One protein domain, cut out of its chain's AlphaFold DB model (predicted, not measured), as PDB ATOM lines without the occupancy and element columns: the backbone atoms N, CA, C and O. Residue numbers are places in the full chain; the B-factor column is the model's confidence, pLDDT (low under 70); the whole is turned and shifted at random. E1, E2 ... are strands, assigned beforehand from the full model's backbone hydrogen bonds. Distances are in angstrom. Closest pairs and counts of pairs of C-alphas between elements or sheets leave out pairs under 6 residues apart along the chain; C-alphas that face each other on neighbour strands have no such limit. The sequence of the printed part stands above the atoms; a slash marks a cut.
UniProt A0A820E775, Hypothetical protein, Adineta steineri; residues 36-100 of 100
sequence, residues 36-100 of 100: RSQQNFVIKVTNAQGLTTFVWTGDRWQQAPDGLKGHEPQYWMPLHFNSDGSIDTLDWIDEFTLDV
ATOM      1  N   ARG A  36      36.696  -6.160 -44.261       89.19
ATOM      2  CA  ARG A  36      35.904  -5.488 -45.314       89.19
ATOM      3  C   ARG A  36      34.398  -5.776 -45.192       89.19
ATOM      4  O   ARG A  36      33.697  -5.881 -46.195       89.19
ATOM      5  N   SER A  37      33.921  -5.922 -43.961       89.62
ATOM      6  CA  SER A  37      32.542  -6.239 -43.587       89.62
ATOM      7  C   SER A  37      32.167  -5.463 -42.321       89.62
ATOM      8  O   SER A  37      33.042  -5.034 -41.559       89.62
ATOM      9  N   GLN A  38      30.869  -5.235 -42.121       89.88
ATOM     10  CA  GLN A  38      30.316  -4.672 -40.890       89.88
ATOM     11  C   GLN A  38      29.619  -5.781 -40.109       89.88
ATOM     12  O   GLN A  38      28.816  -6.507 -40.688       89.88
ATOM     13  N   GLN A  39      29.903  -5.888 -38.807       93.69
ATOM     14  CA  GLN A  39      29.285  -6.897 -37.948       93.69
ATOM     15  C   GLN A  39      27.761  -6.807 -38.012       93.69
ATOM     16  O   GLN A  39      27.199  -5.730 -37.808       93.69
ATOM     17  N   ASN A  40      27.116  -7.954 -38.207       95.19
ATOM     18  CA  ASN A  40      25.673  -8.091 -38.045       95.19
ATOM     19  C   ASN A  40      25.309  -9.000 -36.860       95.19
ATOM     20  O   ASN A  40      24.370  -8.689 -36.128       95.19
ATOM     21  N   PHE A  41      26.069 -10.073 -36.608       98.12
ATOM     22  CA  PHE A  41      25.764 -11.052 -35.567       98.12
ATOM     23  C   PHE A  41      26.995 -11.879 -35.158       98.12
ATOM     24  O   PHE A  41      28.049 -11.828 -35.792       98.12
ATOM     25  N   VAL A  42      26.852 -12.635 -34.065       97.94
ATOM     26  CA  VAL A  42      27.798 -13.678 -33.647       97.94
ATOM     27  C   VAL A  42      27.008 -14.948 -33.352       97.94
ATOM     28  O   VAL A  42      26.185 -14.983 -32.437       97.94
ATOM     29  N   ILE A  43      27.253 -15.996 -34.130       98.19
ATOM     30  CA  ILE A  43      26.570 -17.284 -34.015       98.19
ATOM     31  C   ILE A  43      27.342 -18.159 -33.030       98.19
ATOM     32  O   ILE A  43      28.550 -18.332 -33.164       98.19
ATOM     33  N   LYS A  44      26.648 -18.750 -32.055       97.88
ATOM     34  CA  LYS A  44      27.207 -19.805 -31.205       97.88
ATOM     35  C   LYS A  44      26.863 -21.165 -31.808       97.88
ATOM     36  O   LYS A  44      25.686 -21.492 -31.929       97.88
ATOM     37  N   VAL A  45      27.880 -21.947 -32.143       97.62
ATOM     38  CA  VAL A  45      27.754 -23.277 -32.747       97.62
ATOM     39  C   VAL A  45      28.323 -24.297 -31.775       97.62
ATOM     40  O   VAL A  45      29.465 -24.158 -31.343       97.62
ATOM     41  N   THR A  46      27.529 -25.298 -31.409       97.56
ATOM     42  CA  THR A  46      27.957 -26.389 -30.528       97.56
ATOM     43  C   THR A  46      27.863 -27.691 -31.303       97.56
ATOM     44  O   THR A  46      26.759 -28.059 -31.690       97.56
ATOM     45  N   ASN A  47      28.989 -28.374 -31.496       96.44
ATOM     46  CA  ASN A  47      29.023 -29.628 -32.245       96.44
ATOM     47  C   ASN A  47      28.512 -30.824 -31.416       96.44
ATOM     48  O   ASN A  47      28.226 -30.714 -30.216       96.44
ATOM     49  N   ALA A  48      28.456 -32.003 -32.041       96.62
ATOM     50  CA  ALA A  48      27.999 -33.244 -31.410       96.62
ATOM     51  C   ALA A  48      28.817 -33.668 -30.170       96.62
ATOM     52  O   ALA A  48      28.315 -34.405 -29.320       96.62
ATOM     53  N   GLN A  49      30.065 -33.211 -30.046       96.56
ATOM     54  CA  GLN A  49      30.955 -33.478 -28.912       96.56
ATOM     55  C   GLN A  49      30.828 -32.424 -27.798       96.56
ATOM     56  O   GLN A  49      31.525 -32.511 -26.788       96.56
ATOM     57  N   GLY A  50      29.946 -31.433 -27.957       96.00
ATOM     58  CA  GLY A  50      29.731 -30.359 -26.989       96.00
ATOM     59  C   GLY A  50      30.764 -29.231 -27.052       96.00
ATOM     60  O   GLY A  50      30.742 -28.342 -26.198       96.00
ATOM     61  N   LEU A  51      31.657 -29.229 -28.048       95.50
ATOM     62  CA  LEU A  51      32.614 -28.144 -28.264       95.50
ATOM     63  C   LEU A  51      31.899 -26.943 -28.884       95.50
ATOM     64  O   LEU A  51      31.141 -27.081 -29.841       95.50
ATOM     65  N   THR A  52      32.145 -25.757 -28.326       96.75
ATOM     66  CA  THR A  52      31.561 -24.500 -28.807       96.75
ATOM     67  C   THR A  52      32.551 -23.741 -29.684       96.75
ATOM     68  O   THR A  52      33.662 -23.454 -29.247       96.75
ATOM     69  N   THR A  53      32.098 -23.327 -30.864       97.00
ATOM     70  CA  THR A  53      32.748 -22.338 -31.730       97.00
ATOM     71  C   THR A  53      31.834 -21.123 -31.871       97.00
ATOM     72  O   THR A  53      30.621 -21.262 -32.029       97.00
ATOM     73  N   PHE A  54      32.398 -19.917 -31.812       97.81
ATOM     74  CA  PHE A  54      31.670 -18.691 -32.140       97.81
ATOM     75  C   PHE A  54      32.023 -18.268 -33.562       97.81
ATOM     76  O   PHE A  54      33.197 -18.262 -33.914       97.81
ATOM     77  N   VAL A  55      31.032 -17.908 -34.370       98.06
ATOM     78  CA  VAL A  55      31.219 -17.443 -35.748       98.06
ATOM     79  C   VAL A  55      30.784 -15.990 -35.822       98.06
ATOM     80  O   VAL A  55      29.619 -15.673 -35.592       98.06
ATOM     81  N   TRP A  56      31.723 -15.104 -36.124       97.56
ATOM     82  CA  TRP A  56      31.435 -13.711 -36.422       97.56
ATOM     83  C   TRP A  56      30.894 -13.603 -37.839       97.56
ATOM     84  O   TRP A  56      31.461 -14.188 -38.764       97.56
ATOM     85  N   THR A  57      29.818 -12.845 -38.013       97.50
ATOM     86  CA  THR A  57      29.208 -12.616 -39.319       97.50
ATOM     87  C   THR A  57      29.082 -11.127 -39.595       97.50
ATOM     88  O   THR A  57      28.766 -10.321 -38.711       97.50
ATOM     89  N   GLY A  58      29.316 -10.755 -40.848       94.81
ATOM     90  CA  GLY A  58      29.179  -9.380 -41.286       94.81
ATOM     91  C   GLY A  58      28.741  -9.243 -42.732       94.81
ATOM     92  O   GLY A  58      29.053 -10.071 -43.589       94.81
ATOM     93  N   ASP A  59      28.035  -8.153 -42.998       93.06
ATOM     94  CA  ASP A  59      27.583  -7.795 -44.334       93.06
ATOM     95  C   ASP A  59      28.656  -6.963 -45.034       93.06
ATOM     96  O   ASP A  59      29.261  -6.043 -44.465       93.06
ATOM     97  N   ARG A  60      28.905  -7.283 -46.301       90.19
ATOM     98  CA  ARG A  60      29.835  -6.549 -47.157       90.19
ATOM     99  C   ARG A  60      29.067  -5.479 -47.912       90.19
ATOM    100  O   ARG A  60      28.902  -5.534 -49.133       90.19
ATOM    101  N   TRP A  61      28.584  -4.501 -47.151       86.31
ATOM    102  CA  TRP A  61      27.801  -3.400 -47.690       86.31
ATOM    103  C   TRP A  61      28.528  -2.710 -48.838       86.31
ATOM    104  O   TRP A  61      29.723  -2.414 -48.757       86.31
ATOM    105  N   GLN A  62      27.758  -2.442 -49.888       84.62
ATOM    106  CA  GLN A  62      28.147  -1.750 -51.103       84.62
ATOM    107  C   GLN A  62      29.268  -2.454 -51.895       84.62
ATOM    108  O   GLN A  62      30.047  -1.816 -52.597       84.62
ATOM    109  N   GLN A  63      29.364  -3.781 -51.777       83.50
ATOM    110  CA  GLN A  63      30.363  -4.591 -52.489       83.50
ATOM    111  C   GLN A  63      29.741  -5.591 -53.473       83.50
ATOM    112  O   GLN A  63      30.433  -6.491 -53.947       83.50
ATOM    113  N   ALA A  64      28.453  -5.438 -53.797       86.75
ATOM    114  CA  ALA A  64      27.832  -6.158 -54.902       86.75
ATOM    115  C   ALA A  64      28.426  -5.663 -56.241       86.75
ATOM    116  O   ALA A  64      28.343  -4.462 -56.508       86.75
ATOM    117  N   PRO A  65      29.006  -6.534 -57.092       80.88
ATOM    118  CA  PRO A  65      29.591  -6.134 -58.380       80.88
ATOM    119  C   PRO A  65      28.646  -5.372 -59.318       80.88
ATOM    120  O   PRO A  65      29.102  -4.590 -60.147       80.88
ATOM    121  N   ASP A  66      27.343  -5.615 -59.210       83.62
ATOM    122  CA  ASP A  66      26.296  -5.002 -60.031       83.62
ATOM    123  C   ASP A  66      25.560  -3.850 -59.327       83.62
ATOM    124  O   ASP A  66      24.623  -3.277 -59.882       83.62
ATOM    125  N   GLY A  67      25.965  -3.505 -58.100       79.88
ATOM    126  CA  GLY A  67      25.333  -2.464 -57.293       79.88
ATOM    127  C   GLY A  67      23.921  -2.799 -56.796       79.88
ATOM    128  O   GLY A  67      23.282  -1.940 -56.182       79.88
ATOM    129  N   LEU A  68      23.416  -4.017 -57.025       83.44
ATOM    130  CA  LEU A  68      22.094  -4.421 -56.557       83.44
ATOM    131  C   LEU A  68      22.143  -4.787 -55.076       83.44
ATOM    132  O   LEU A  68      22.919  -5.636 -54.642       83.44
ATOM    133  N   LYS A  69      21.244  -4.188 -54.286       81.00
ATOM    134  CA  LYS A  69      21.199  -4.422 -52.836       81.00
ATOM    135  C   LYS A  69      20.978  -5.878 -52.436       81.00
ATOM    136  O   LYS A  69      21.529  -6.317 -51.438       81.00
ATOM    137  N   GLY A  70      20.219  -6.636 -53.223       89.50
ATOM    138  CA  GLY A  70      19.978  -8.056 -52.952       89.50
ATOM    139  C   GLY A  70      21.190  -8.964 -53.178       89.50
ATOM    140  O   GLY A  70      21.131 -10.130 -52.809       89.50
ATOM    141  N   HIS A  71      22.267  -8.461 -53.789       90.38
ATOM    142  CA  HIS A  71      23.458  -9.241 -54.138       90.38
ATOM    143  C   HIS A  71      24.674  -8.878 -53.278       90.38
ATOM    144  O   HIS A  71      25.813  -9.197 -53.625       90.38
ATOM    145  N   GLU A  72      24.459  -8.187 -52.160       88.94
ATOM    146  CA  GLU A  72      25.544  -7.856 -51.247       88.94
ATOM    147  C   GLU A  72      26.060  -9.123 -50.556       88.94
ATOM    148  O   GLU A  72      25.272  -9.880 -49.986       88.94
ATOM    149  N   PRO A  73      27.375  -9.391 -50.617       92.06
ATOM    150  CA  PRO A  73      27.911 -10.605 -50.039       92.06
ATOM    151  C   PRO A  73      27.958 -10.519 -48.513       92.06
ATOM    152  O   PRO A  73      27.966  -9.439 -47.917       92.06
ATOM    153  N   GLN A  74      28.079 -11.678 -47.881       94.56
ATOM    154  CA  GLN A  74      28.389 -11.790 -46.460       94.56
ATOM    155  C   GLN A  74      29.809 -12.324 -46.273       94.56
ATOM    156  O   GLN A  74      30.373 -12.959 -47.164       94.56
ATOM    157  N   TYR A  75      30.398 -12.038 -45.115       95.31
ATOM    158  CA  TYR A  75      31.672 -12.598 -44.679       95.31
ATOM    159  C   TYR A  75      31.536 -13.179 -43.279       95.31
ATOM    160  O   TYR A  75      30.970 -12.541 -42.389       95.31
ATOM    161  N   TRP A  76      31.986 -14.417 -43.123       97.38
ATOM    162  CA  TRP A  76      31.847 -15.195 -41.905       97.38
ATOM    163  C   TRP A  76      33.227 -15.734 -41.530       97.38
ATOM    164  O   TRP A  76      33.984 -16.137 -42.412       97.38
ATOM    165  N   MET A  77      33.554 -15.751 -40.239       97.06
ATOM    166  CA  MET A  77      34.795 -16.350 -39.740       97.06
ATOM    167  C   MET A  77      34.614 -16.892 -38.319       97.06
ATOM    168  O   MET A  77      33.816 -16.335 -37.558       97.06
ATOM    169  N   PRO A  78      35.348 -17.943 -37.917       97.31
ATOM    170  CA  PRO A  78      35.396 -18.351 -36.524       97.31
ATOM    171  C   PRO A  78      36.117 -17.282 -35.692       97.31
ATOM    172  O   PRO A  78      37.112 -16.699 -36.118       97.31
ATOM    173  N   LEU A  79      35.611 -17.029 -34.489       97.12
ATOM    174  CA  LEU A  79      36.287 -16.230 -33.480       97.12
ATOM    175  C   LEU A  79      37.230 -17.115 -32.676       97.12
ATOM    176  O   LEU A  79      36.830 -18.157 -32.148       97.12
ATOM    177  N   HIS A  80      38.458 -16.640 -32.524       95.56
ATOM    178  CA  HIS A  80      39.417 -17.175 -31.574       95.56
ATOM    179  C   HIS A  80      39.497 -16.246 -30.364       95.56
ATOM    180  O   HIS A  80      39.270 -15.040 -30.470       95.56
ATOM    181  N   PHE A  81      39.783 -16.827 -29.204       96.00
ATOM    182  CA  PHE A  81      39.895 -16.097 -27.950       96.00
ATOM    183  C   PHE A  81      41.276 -16.339 -27.360       96.00
ATOM    184  O   PHE A  81      41.744 -17.479 -27.302       96.00
ATOM    185  N   ASN A  82      41.904 -15.266 -26.901       96.25
ATOM    186  CA  ASN A  82      43.139 -15.331 -26.142       96.25
ATOM    187  C   ASN A  82      42.892 -15.985 -24.774       96.25
ATOM    188  O   ASN A  82      41.759 -16.091 -24.298       96.25
ATOM    189  N   SER A  83      43.966 -16.386 -24.092       97.00
ATOM    190  CA  SER A  83      43.879 -17.013 -22.765       97.00
ATOM    191  C   SER A  83      43.241 -16.122 -21.692       97.00
ATOM    192  O   SER A  83      42.811 -16.627 -20.659       97.00
ATOM    193  N   ASP A  84      43.197 -14.807 -21.913       96.94
ATOM    194  CA  ASP A  84      42.551 -13.827 -21.032       96.94
ATOM    195  C   ASP A  84      41.059 -13.600 -21.349       96.94
ATOM    196  O   ASP A  84      40.398 -12.808 -20.678       96.94
ATOM    197  N   GLY A  85      40.516 -14.299 -22.352       94.62
ATOM    198  CA  GLY A  85      39.126 -14.186 -22.789       94.62
ATOM    199  C   GLY A  85      38.847 -13.028 -23.749       94.62
ATOM    200  O   GLY A  85      37.697 -12.854 -24.155       94.62
ATOM    201  N   SER A  86      39.858 -12.245 -24.136       96.69
ATOM    202  CA  SER A  86      39.719 -11.265 -25.218       96.69
ATOM    203  C   SER A  86      39.582 -11.958 -26.577       96.69
ATOM    204  O   SER A  86      40.071 -13.070 -26.776       96.69
ATOM    205  N   ILE A  87      38.898 -11.304 -27.518       95.50
ATOM    206  CA  ILE A  87      38.818 -11.766 -28.908       95.50
ATOM    207  C   ILE A  87      40.185 -11.536 -29.565       95.50
ATOM    208  O   ILE A  87      40.748 -10.446 -29.446       95.50
ATOM    209  N   ASP A  88      40.708 -12.561 -30.235       95.50
ATOM    210  CA  ASP A  88      41.945 -12.469 -31.012       95.50
ATOM    211  C   ASP A  88      41.758 -11.574 -32.253       95.50
ATOM    212  O   ASP A  88      40.642 -11.201 -32.625       95.50
ATOM    213  N   THR A  89      42.853 -11.192 -32.902       91.62
ATOM    214  CA  THR A  89      42.831 -10.304 -34.066       91.62
ATOM    215  C   THR A  89      41.935 -10.869 -35.166       91.62
ATOM    216  O   THR A  89      42.032 -12.031 -35.559       91.62
ATOM    217  N   LEU A  90      41.045 -10.019 -35.675       91.19
ATOM    218  CA  LEU A  90      40.146 -10.370 -36.763       91.19
ATOM    219  C   LEU A  90      40.846 -10.165 -38.107       91.19
ATOM    220  O   LEU A  90      40.876  -9.047 -38.633       91.19
ATOM    221  N   ASP A  91      41.365 -11.255 -38.666       88.50
ATOM    222  CA  ASP A  91      42.016 -11.277 -39.973       88.50
ATOM    223  C   ASP A  91      41.203 -12.044 -41.020       88.50
ATOM    224  O   ASP A  91      40.451 -12.975 -40.725       88.50
ATOM    225  N   TRP A  92      41.343 -11.611 -42.274       90.44
ATOM    226  CA  TRP A  92      40.657 -12.222 -43.407       90.44
ATOM    227  C   TRP A  92      41.161 -13.650 -43.643       90.44
ATOM    228  O   TRP A  92      42.359 -13.859 -43.840       90.44
ATOM    229  N   ILE A  93      40.235 -14.602 -43.722       94.12
ATOM    230  CA  ILE A  93      40.481 -15.973 -44.165       94.12
ATOM    231  C   ILE A  93      39.565 -16.288 -45.350       94.12
ATOM    232  O   ILE A  93      38.392 -15.923 -45.354       94.12
ATOM    233  N   ASP A  94      40.104 -16.942 -46.377       94.56
ATOM    234  CA  ASP A  94      39.334 -17.259 -47.587       94.56
ATOM    235  C   ASP A  94      38.388 -18.450 -47.383       94.56
ATOM    236  O   ASP A  94      37.341 -18.535 -48.023       94.56
ATOM    237  N   GLU A  95      38.753 -19.361 -46.482       96.06
ATOM    238  CA  GLU A  95      38.033 -20.602 -46.226       96.06
ATOM    239  C   GLU A  95      38.202 -21.019 -44.762       96.06
ATOM    240  O   GLU A  95      39.270 -20.857 -44.167       96.06
ATOM    241  N   PHE A  96      37.148 -21.593 -44.191       95.69
ATOM    242  CA  PHE A  96      37.210 -22.328 -42.936       95.69
ATOM    243  C   PHE A  96      36.239 -23.504 -42.975       95.69
ATOM    244  O   PHE A  96      35.258 -23.502 -43.716       95.69
ATOM    245  N   THR A  97      36.506 -24.510 -42.147       96.00
ATOM    246  CA  THR A  97      35.575 -25.611 -41.891       96.00
ATOM    247  C   THR A  97      34.912 -25.396 -40.539       96.00
ATOM    248  O   THR A  97      35.573 -25.012 -39.574       96.00
ATOM    249  N   LEU A  98      33.613 -25.664 -40.474       94.88
ATOM    250  CA  LEU A  98      32.826 -25.614 -39.251       94.88
ATOM    251  C   LEU A  98      32.207 -26.987 -39.003       94.88
ATOM    252  O   LEU A  98      31.512 -27.515 -39.868       94.88
ATOM    253  N   ASP A  99      32.466 -27.537 -37.825       93.94
ATOM    254  CA  ASP A  99      31.813 -28.746 -37.332       93.94
ATOM    255  C   ASP A  99      30.527 -28.355 -36.587       93.94
ATOM    256  O   ASP A  99      30.563 -27.452 -35.743       93.94
ATOM    257  N   VAL A 100      29.398 -28.982 -36.936       91.88
ATOM    258  CA  VAL A 100      28.039 -28.583 -36.513       91.88
ATOM    259  C   VAL A 100      27.264 -29.723 -35.871       91.88
ATOM    260  O   VAL A 100      27.396 -30.881 -36.320       91.88
TER     261      VAL A 100
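AT A GLANCE: This is residues 36 to 100 of the 100 residues of the protein "Hypothetical protein" of Adineta steineri (UniProt A0A820E775). With little regular structure, this is a strongly twisted ribbon of three strands, E1, E2 and E3, with a long loop, residues 60 to 73, at one end and a tail, residues 80 to 100, that runs on from E3 and folds back. The 65 printed residues hold 23 in strands, with no named helix; the class is all strand. The sheet is a meander in order E1, E2, E3, each strand the antiparallel neighbour of the one before. The whole is loose, radius of gyration of the C-alphas 13.9 A, and elongated, 42 by 26 by 19 A.

IN THESE COORDINATES: E1, residues 38 to 46, spans 24.2 A from C-alpha 38 at (30.316, -4.672, -40.890). E2, residues 52 to 59, spans 23.2 A. E3, residues 74 to 79, spans 15.8 A and ends at C-alpha 79 (36.287, -16.230, -33.480).

HOW THE PARTS SIT: Inner strand E2 forms an antiparallel hairpin with E1 at 158 degrees; N 43 and O 55 are within hydrogen-bond range at 2.8 A. E2 and E3 form another at 152 degrees, with N 56 and O 77 at 2.8 A.

THE WHOLE: The C-alphas of Asp 66 and Asp 84, the two farthest apart, are 43.2 A apart. The link E1 to E2 is tight, E2 to E3 long. The printed part has no cut, and no printed residue is under pLDDT 70.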